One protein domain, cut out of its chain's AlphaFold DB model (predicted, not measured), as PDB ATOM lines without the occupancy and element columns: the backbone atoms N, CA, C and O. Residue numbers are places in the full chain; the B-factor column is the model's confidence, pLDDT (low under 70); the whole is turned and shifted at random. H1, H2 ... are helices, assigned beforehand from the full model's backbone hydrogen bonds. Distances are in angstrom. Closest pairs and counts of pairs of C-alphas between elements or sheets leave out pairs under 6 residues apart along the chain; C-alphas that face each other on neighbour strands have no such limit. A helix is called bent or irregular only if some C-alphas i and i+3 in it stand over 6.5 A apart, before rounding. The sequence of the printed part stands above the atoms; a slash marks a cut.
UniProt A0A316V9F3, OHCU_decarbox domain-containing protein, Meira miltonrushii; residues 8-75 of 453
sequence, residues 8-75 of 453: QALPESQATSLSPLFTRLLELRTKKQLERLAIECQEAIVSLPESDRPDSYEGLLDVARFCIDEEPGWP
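This is residues 8 to 75 of the 453 residues of the protein "OHCU_decarbox domain-containing protein" of Meira miltonrushii (UniProt A0A316V9F3). A long helix, H3, is crossed by two helices, H2 and H4, whose centres make a triangle with its own; the short H1 packs loosely near the later end of H3. The printed part has 68 residues with four named helices, H1 to H4 in chain order, and no named strand; its class is all helix. It is compact, with a radius of gyration of the C-alphas of 10.9 A, and rounded, spanning 32 by 23 by 17 A.

H3, residues 31 to 47, is 24.3 A long and starts at C-alpha 31 (179.207, 251.494, 210.214). H4, residues 57 to 69, is 18.2 A long and ends at C-alpha 69 (159.543, 252.689, 208.827). H2, residues 15 to 26, is 15.3 A long; it is neither bent nor irregular, but only just: C-alphas 17 and 20 are 6.5 A apart. H1, residues 8 to 12, begins at C-alpha 8 (170.894, 253.134, 186.211) and is irregular, with C-alphas 8 and 11 7.1 A apart.

H3 is the hub. It touches H2 at a steep tilt of 65 degrees, opposite ways, the closest C-alphas being those of Ala 15 and Ala 38, 4.7 A apart. H3 and H4 touch and are about perpendicular, at 75 degrees; the closest C-alphas are those of Cys 41 and Ala 64, 5.8 A apart. H3, with residues 45 to 46 alone, only just touches H1, with 3 pairs of C-alphas within 8 A; the closest are Pro 11 and Ile 45, 6.7 A. H1 and H4 are close but not clearly touching, the closest C-alphas, those of Leu 10 and Leu 60, being 7.7 A apart. H2 and H4 are near each other. H1 and H2 are only just apart, at 8.3 A. Every O i to N i+4 pair is within hydrogen-bond range in H3 and H4; in H2 it is 6 of 8, and in H1 0 of 1, beside 1 of 2 O i to N i+3 pairs.

The C-alphas farthest apart, those of Thr 30 and Ser 51, are 32.0 A apart. The printed part has no cut. The links H1 to H2 and H2 to H3 are tight, and H3 to H4 is short. The mean pLDDT of the printed part is 91.6, and no printed residue is under 70.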
ATOM      1  N   GLN A   8     171.286 254.247 187.088       87.81
ATOM      2  CA  GLN A   8     170.894 253.134 186.211       87.81
ATOM      3  C   GLN A   8     171.419 251.771 186.682       87.81
ATOM      4  O   GLN A   8     170.911 250.741 186.253       87.81
ATOM      5  N   ALA A   9     172.439 251.752 187.543       89.94
ATOM      6  CA  ALA A   9     173.017 250.527 188.085       89.94
ATOM      7  C   ALA A   9     172.428 250.146 189.460       89.94
ATOM      8  O   ALA A   9     172.772 249.097 190.005       89.94
ATOM      9  N   LEU A  10     171.519 250.959 190.016       91.12
ATOM     10  CA  LEU A  10     170.823 250.672 191.275       91.12
ATOM     11  C   LEU A  10     169.989 249.374 191.254       91.12
ATOM     12  O   LEU A  10     170.089 248.632 192.239       91.12
ATOM     13  N   PRO A  11     169.251 249.022 190.175       91.31
ATOM     14  CA  PRO A  11     168.417 247.814 190.140       91.31
ATOM     15  C   PRO A  11     169.172 246.490 190.318       91.31
ATOM     16  O   PRO A  11     168.562 245.474 190.656       91.31
ATOM     17  N   GLU A  12     170.483 246.488 190.067       89.81
ATOM     18  CA  GLU A  12     171.368 245.317 190.163       89.81
ATOM     19  C   GLU A  12     172.492 245.519 191.196       89.81
ATOM     20  O   GLU A  12     173.460 244.757 191.259       89.81
ATOM     21  N   SER A  13     172.385 246.568 192.014       88.50
ATOM     22  CA  SER A  13     173.432 246.959 192.953       88.50
ATOM     23  C   SER A  13     173.600 245.970 194.114       88.50
ATOM     24  O   SER A  13     172.668 245.299 194.557       88.50
ATOM     25  N   GLN A  14     174.827 245.881 194.634       89.69
ATOM     26  CA  GLN A  14     175.141 245.114 195.841       89.69
ATOM     27  C   GLN A  14     175.158 246.027 197.073       89.69
ATOM     28  O   GLN A  14     175.481 247.212 196.968       89.69
ATOM     29  N   ALA A  15     174.916 245.475 198.268       89.31
ATOM     30  CA  ALA A  15     174.951 246.233 199.525       89.31
ATOM     31  C   ALA A  15     176.276 247.005 199.746       89.31
ATOM     32  O   ALA A  15     176.296 248.127 200.260       89.31
ATOM     33  N   THR A  16     177.404 246.449 199.299       89.00
ATOM     34  CA  THR A  16     178.724 247.100 199.372       89.00
ATOM     35  C   THR A  16     178.803 248.381 198.536       89.00
ATOM     36  O   THR A  16     179.486 249.325 198.933       89.00
ATOM     37  N   SER A  17     178.075 248.445 197.419       89.12
ATOM     38  CA  SER A  17     177.987 249.614 196.535       89.12
ATOM     39  C   SER A  17     177.014 250.680 197.048       89.12
ATOM     40  O   SER A  17     177.199 251.857 196.747       89.12
ATOM     41  N   LEU A  18     176.012 250.297 197.849       90.38
ATOM     42  CA  LEU A  18     175.028 251.220 198.436       90.38
ATOM     43  C   LEU A  18     175.566 251.983 199.655       90.38
ATOM     44  O   LEU A  18     175.172 253.117 199.916       90.38
ATOM     45  N   SER A  19     176.511 251.397 200.392       89.12
ATOM     46  CA  SER A  19     177.076 252.010 201.605       89.12
ATOM     47  C   SER A  19     177.711 253.403 201.361       89.12
ATOM     48  O   SER A  19     177.409 254.344 202.102       89.12
ATOM     49  N   PRO A  20     178.539 253.625 200.320       89.00
ATOM     50  CA  PRO A  20     179.042 254.965 199.998       89.00
ATOM     51  C   PRO A  20     177.935 255.976 199.656       89.00
ATOM     52  O   PRO A  20     178.047 257.144 200.031       89.00
ATOM     53  N   LEU A  21     176.855 255.536 198.997       89.94
ATOM     54  CA  LEU A  21     175.704 256.388 198.685       89.94
ATOM     55  C   LEU A  21     174.981 256.827 199.954       89.94
ATOM     56  O   LEU A  21     174.803 258.024 200.156       89.94
ATOM     57  N   PHE A  22     174.628 255.902 200.849       91.12
ATOM     58  CA  PHE A  22     173.956 256.256 202.103       91.12
ATOM     59  C   PHE A  22     174.822 257.123 203.022       91.12
ATOM     60  O   PHE A  22     174.300 257.997 203.711       91.12
ATOM     61  N   THR A  23     176.146 256.955 202.984       89.00
ATOM     62  CA  THR A  23     177.066 257.861 203.689       89.00
ATOM     63  C   THR A  23     176.936 259.295 203.171       89.00
ATOM     64  O   THR A  23     176.938 260.230 203.965       89.00
ATOM     65  N   ARG A  24     176.798 259.481 201.853       87.94
ATOM     66  CA  ARG A  24     176.681 260.812 201.243       87.94
ATOM     67  C   ARG A  24     175.269 261.394 201.340       87.94
ATOM     68  O   ARG A  24     175.128 262.580 201.603       87.94
ATOM     69  N   LEU A  25     174.237 260.580 201.130       90.19
ATOM     70  CA  LEU A  25     172.838 261.015 201.113       90.19
ATOM     71  C   LEU A  25     172.297 261.244 202.529       90.19
ATOM     72  O   LEU A  25     171.738 262.298 202.808       90.19
ATOM     73  N   LEU A  26     172.508 260.300 203.446       89.06
ATOM     74  CA  LEU A  26     171.922 260.324 204.793       89.06
ATOM     75  C   LEU A  26     172.925 260.732 205.889       89.06
ATOM     76  O   LEU A  26     172.545 260.841 207.050       89.06
ATOM     77  N   GLU A  27     174.202 260.960 205.552       84.06
ATOM     78  CA  GLU A  27     175.272 261.274 206.522       84.06
ATOM     79  C   GLU A  27     175.399 260.238 207.659       84.06
ATOM     80  O   GLU A  27     175.730 260.550 208.809       84.06
ATOM     81  N   LEU A  28     175.182 258.962 207.329       78.50
ATOM     82  CA  LEU A  28     175.311 257.863 208.283       78.50
ATOM     83  C   LEU A  28     176.779 257.609 208.625       78.50
ATOM     84  O   LEU A  28     177.564 257.153 207.798       78.50
ATOM     85  N   ARG A  29     177.148 257.869 209.884       71.38
ATOM     86  CA  ARG A  29     178.516 257.652 210.394       71.38
ATOM     87  C   ARG A  29     178.703 256.323 211.120       71.38
ATOM     88  O   ARG A  29     179.832 255.878 211.317       71.38
ATOM     89  N   THR A  30     177.612 255.673 211.513       81.50
ATOM     90  CA  THR A  30     177.670 254.395 212.220       81.50
ATOM     91  C   THR A  30     177.770 253.255 211.215       81.50
ATOM     92  O   THR A  30     176.777 252.885 210.593       81.50
ATOM     93  N   LYS A  31     178.954 252.635 211.114       84.38
ATOM     94  CA  LYS A  31     179.207 251.494 210.214       84.38
ATOM     95  C   LYS A  31     178.142 250.391 210.327       84.38
ATOM     96  O   LYS A  31     177.654 249.918 209.313       84.38
ATOM     97  N   LYS A  32     177.712 250.061 211.553       87.75
ATOM     98  CA  LYS A  32     176.660 249.061 211.814       87.75
ATOM     99  C   LYS A  32     175.332 249.394 211.117       87.75
ATOM    100  O   LYS A  32     174.718 248.513 210.532       87.75
ATOM    101  N   GLN A  33     174.870 250.641 211.213       86.75
ATOM    102  CA  GLN A  33     173.598 251.059 210.611       86.75
ATOM    103  C   GLN A  33     173.703 251.156 209.098       86.75
ATOM    104  O   GLN A  33     172.761 250.808 208.401       86.75
ATOM    105  N   LEU A  34     174.861 251.598 208.609       89.25
ATOM    106  CA  LEU A  34     175.145 251.676 207.188       89.25
ATOM    107  C   LEU A  34     175.101 250.291 206.533       89.25
ATOM    108  O   LEU A  34     174.409 250.108 205.539       89.25
ATOM    109  N   GLU A  35     175.800 249.317 207.121       91.38
ATOM    110  CA  GLU A  35     175.812 247.931 206.642       91.38
ATOM    111  C   GLU A  35     174.418 247.308 206.710       91.38
ATOM    112  O   GLU A  35     173.977 246.697 205.741       91.38
ATOM    113  N   ARG A  36     173.703 247.510 207.825       93.25
ATOM    114  CA  ARG A  36     172.329 247.025 207.985       93.25
ATOM    115  C   ARG A  36     171.402 247.589 206.909       93.25
ATOM    116  O   ARG A  36     170.773 246.812 206.203       93.25
ATOM    117  N   LEU A  37     171.352 248.915 206.767       94.38
ATOM    118  CA  LEU A  37     170.476 249.578 205.803       94.38
ATOM    119  C   LEU A  37     170.813 249.157 204.370       94.38
ATOM    120  O   LEU A  37     169.914 248.924 203.573       94.38
ATOM    121  N   ALA A  38     172.099 249.013 204.047       94.31
ATOM    122  CA  ALA A  38     172.525 248.578 202.726       94.31
ATOM    123  C   ALA A  38     172.097 247.147 202.388       94.31
ATOM    124  O   ALA A  38     171.688 246.897 201.256       94.31
ATOM    125  N   ILE A  39     172.174 246.226 203.352       95.38
ATOM    126  CA  ILE A  39     171.702 244.847 203.180       95.38
ATOM    127  C   ILE A  39     170.179 244.830 203.017       95.38
ATOM    128  O   ILE A  39     169.683 244.278 202.041       95.38
ATOM    129  N   GLU A  40     169.447 245.493 203.912       95.75
ATOM    130  CA  GLU A  40     167.978 245.520 203.881       95.75
ATOM    131  C   GLU A  40     167.444 246.172 202.596       95.75
ATOM    132  O   GLU A  40     166.540 245.631 201.962       95.75
ATOM    133  N   CYS A  41     168.048 247.277 202.142       96.00
ATOM    134  CA  CYS A  41     167.675 247.906 200.873       96.00
ATOM    135  C   CYS A  41     167.972 246.999 199.678       96.00
ATOM    136  O   CYS A  41     167.165 246.929 198.757       96.00
ATOM    137  N   GLN A  42     169.110 246.297 199.669       95.75
ATOM    138  CA  GLN A  42     169.426 245.353 198.597       95.75
ATOM    139  C   GLN A  42     168.390 244.222 198.542       95.75
ATOM    140  O   GLN A  42     167.890 243.898 197.466       95.75
ATOM    141  N   GLU A  43     168.060 243.629 199.689       95.62
ATOM    142  CA  GLU A  43     167.049 242.573 199.788       95.62
ATOM    143  C   GLU A  43     165.676 243.073 199.316       95.62
ATOM    144  O   GLU A  43     165.023 242.403 198.511       95.62
ATOM    145  N   ALA A  44     165.283 244.284 199.727       95.56
ATOM    146  CA  ALA A  44     164.056 244.928 199.275       95.56
ATOM    147  C   ALA A  44     164.055 245.140 197.751       95.56
ATOM    148  O   ALA A  44     163.119 244.704 197.084       95.56
ATOM    149  N   ILE A  45     165.120 245.703 197.172       95.12
ATOM    150  CA  ILE A  45     165.247 245.930 195.719       95.12
ATOM    151  C   ILE A  45     165.145 244.618 194.934       95.12
ATOM    152  O   ILE A  45     164.450 244.553 193.922       95.12
ATOM    153  N   VAL A  46     165.808 243.554 195.396       94.44
ATOM    154  CA  VAL A  46     165.766 242.239 194.734       94.44
ATOM    155  C   VAL A  46     164.367 241.621 194.803       94.44
ATOM    156  O   VAL A  46     163.973 240.911 193.877       94.44
ATOM    157  N   SER A  47     163.611 241.898 195.868       93.50
ATOM    158  CA  SER A  47     162.234 241.417 196.026       93.50
ATOM    159  C   SER A  47     161.218 242.134 195.125       93.50
ATOM    160  O   SER A  47     160.153 241.574 194.850       93.50
ATOM    161  N   LEU A  48     161.546 243.336 194.637       93.00
ATOM    162  CA  LEU A  48     160.686 244.111 193.747       93.00
ATOM    163  C   LEU A  48     160.693 243.548 192.311       93.00
ATOM    164  O   LEU A  48     161.733 243.081 191.823       93.00
ATOM    165  N   PRO A  49     159.553 243.636 191.593       94.06
ATOM    166  CA  PRO A  49     159.517 243.449 190.145       94.06
ATOM    167  C   PRO A  49     160.537 244.353 189.447       94.06
ATOM    168  O   PRO A  49     160.763 245.477 189.884       94.06
ATOM    169  N   GLU A  50     161.119 243.898 188.334       91.44
ATOM    170  CA  GLU A  50     162.143 244.667 187.603       91.44
ATOM    171  C   GLU A  50     161.677 246.078 187.212       91.44
ATOM    172  O   GLU A  50     162.477 247.006 187.242       91.44
ATOM    173  N   SER A  51     160.385 246.253 186.902       91.62
ATOM    174  CA  SER A  51     159.788 247.554 186.570       91.62
ATOM    175  C   SER A  51     159.713 248.534 187.738       91.62
ATOM    176  O   SER A  51     159.571 249.730 187.503       91.62
ATOM    177  N   ASP A  52     159.765 248.025 188.968       91.88
ATOM    178  CA  ASP A  52     159.516 248.788 190.192       91.88
ATOM    179  C   ASP A  52     160.819 249.030 190.969       91.88
ATOM    180  O   ASP A  52     160.815 249.675 192.017       91.88
ATOM    181  N   ARG A  53     161.947 248.504 190.475       94.25
ATOM    182  CA  ARG A  53     163.261 248.744 191.075       94.25
ATOM    183  C   ARG A  53     163.672 250.204 190.879       94.25
ATOM    184  O   ARG A  53     163.427 250.765 189.812       94.25
ATOM    185  N   PRO A  54     164.339 250.813 191.872       94.44
ATOM    186  CA  PRO A  54     164.726 252.211 191.789       94.44
ATOM    187  C   PRO A  54     165.766 252.421 190.687       94.44
ATOM    188  O   PRO A  54     166.815 251.780 190.681       94.44
ATOM    189  N   ASP A  55     165.484 253.358 189.789       93.00
ATOM    190  CA  ASP A  55     166.376 253.848 188.729       93.00
ATOM    191  C   ASP A  55     166.903 255.268 189.016       93.00
ATOM    192  O   ASP A  55     167.593 255.880 188.197       93.00
ATOM    193  N   SER A  56     166.588 255.790 190.203       93.81
ATOM    194  CA  SER A  56     166.945 257.116 190.696       93.81
ATOM    195  C   SER A  56     167.394 257.054 192.157       93.81
ATOM    196  O   SER A  56     166.995 256.169 192.918       93.81
ATOM    197  N   TYR A  57     168.217 258.018 192.583       94.56
ATOM    198  CA  TYR A  57     168.610 258.125 193.992       94.56
ATOM    199  C   TYR A  57     167.422 258.460 194.909       94.56
ATOM    200  O   TYR A  57     167.424 258.035 196.058       94.56
ATOM    201  N   GLU A  58     166.409 259.178 194.413       94.19
ATOM    202  CA  GLU A  58     165.163 259.425 195.154       94.19
ATOM    203  C   GLU A  58     164.396 258.115 195.378       94.19
ATOM    204  O   GLU A  58     164.073 257.792 196.517       94.19
ATOM    205  N   GLY A  59     164.247 257.282 194.340       94.50
ATOM    206  CA  GLY A  59     163.653 255.952 194.490       94.50
ATOM    207  C   GLY A  59     164.432 255.050 195.458       94.50
ATOM    208  O   GLY A  59     163.836 254.285 196.213       94.50
ATOM    209  N   LEU A  60     165.766 255.154 195.502       95.75
ATOM    210  CA  LEU A  60     166.569 254.455 196.517       95.75
ATOM    211  C   LEU A  60     166.263 254.955 197.940       95.75
ATOM    212  O   LEU A  60     166.247 254.156 198.876       95.75
ATOM    213  N   LEU A  61     166.037 256.260 198.120       96.19
ATOM    214  CA  LEU A  61     165.655 256.830 199.414       96.19
ATOM    215  C   LEU A  61     164.258 256.380 199.843       96.19
ATOM    216  O   LEU A  61     164.070 256.119 201.029       96.19
ATOM    217  N   ASP A  62     163.324 256.214 198.907       95.94
ATOM    218  CA  ASP A  62     162.003 255.646 199.191       95.94
ATOM    219  C   ASP A  62     162.115 254.206 199.707       95.94
ATOM    220  O   ASP A  62     161.507 253.865 200.723       95.94
ATOM    221  N   VAL A  63     162.959 253.378 199.076       96.50
ATOM    222  CA  VAL A  63     163.252 252.020 199.567       96.50
ATOM    223  C   VAL A  63     163.882 252.068 200.960       96.50
ATOM    224  O   VAL A  63     163.450 251.348 201.858       96.50
ATOM    225  N   ALA A  64     164.872 252.938 201.176       96.38
ATOM    226  CA  ALA A  64     165.526 253.071 202.477       96.38
ATOM    227  C   ALA A  64     164.547 253.498 203.577       96.38
ATOM    228  O   ALA A  64     164.580 252.959 204.685       96.38
ATOM    229  N   ARG A  65     163.650 254.437 203.267       96.44
ATOM    230  CA  ARG A  65     162.594 254.877 204.173       96.44
ATOM    231  C   ARG A  65     161.626 253.745 204.486       96.44
ATOM    232  O   ARG A  65     161.327 253.524 205.654       96.44
ATOM    233  N   PHE A  66     161.203 252.988 203.475       96.06
ATOM    234  CA  PHE A  66     160.359 251.811 203.659       96.06
ATOM    235  C   PHE A  66     161.011 250.773 204.587       96.06
ATOM    236  O   PHE A  66     160.356 250.286 205.505       96.06
ATOM    237  N   CYS A  67     162.311 250.495 204.432       95.94
ATOM    238  CA  CYS A  67     163.030 249.575 205.321       95.94
ATOM    239  C   CYS A  67     163.068 250.046 206.782       95.94
ATOM    240  O   CYS A  67     162.961 249.235 207.709       95.94
ATOM    241  N   ILE A  68     163.211 251.356 206.989       95.00
ATOM    242  CA  ILE A  68     163.289 251.967 208.320       95.00
ATOM    243  C   ILE A  68     161.912 252.050 208.986       95.00
ATOM    244  O   ILE A  68     161.811 251.791 210.187       95.00
ATOM    245  N   ASP A  69     160.862 252.407 208.250       94.12
ATOM    246  CA  ASP A  69     159.543 252.689 208.827       94.12
ATOM    247  C   ASP A  69     158.592 251.493 208.820       94.12
ATOM    248  O   ASP A  69     157.846 251.324 209.782       94.12
ATOM    249  N   GLU A  70     158.650 250.654 207.787       92.81
ATOM    250  CA  GLU A  70     157.629 249.641 207.515       92.81
ATOM    251  C   GLU A  70     158.190 248.216 207.626       92.81
ATOM    252  O   GLU A  70     157.882 247.507 208.584       92.81
ATOM    253  N   GLU A  71     159.028 247.780 206.675       91.12
ATOM    254  CA  GLU A  71     159.513 246.395 206.607       91.12
ATOM    255  C   GLU A  71     161.005 246.329 206.225       91.12
ATOM    256  O   GLU A  71     161.364 246.698 205.107       91.12
ATOM    257  N   PRO A  72     161.892 245.848 207.125       88.56
ATOM    258  CA  PRO A  72     161.583 245.128 208.369       88.56
ATOM    259  C   PRO A  72     161.073 246.003 209.525       88.56
ATOM    260  O   PRO A  72     160.587 245.449 210.512       88.56
ATOM    261  N   GLY A  73     161.183 247.331 209.415       93.75
ATOM    262  CA  GLY A  73     160.764 248.270 210.452       93.75
ATOM    263  C   GLY A  73     161.794 248.348 211.579       93.75
ATOM    264  O   GLY A  73     162.028 247.399 212.334       93.75
ATOM    265  N   TRP A  74     162.466 249.489 211.695       94.44
ATOM    266  CA  TRP A  74     163.506 249.677 212.701       94.44
ATOM    267  C   TRP A  74     162.898 249.993 214.066       94.44
ATOM    268  O   TRP A  74     161.936 250.757 214.144       94.44
ATOM    269  N   PRO A  75     163.471 249.463 215.159       94.19
ATOM    270  CA  PRO A  75     163.086 249.891 216.492       94.19
ATOM    271  C   PRO A  75     163.540 251.338 216.730       94.19
ATOM    272  O   PRO A  75     164.539 251.796 216.159       94.19
TER     273      PRO A  75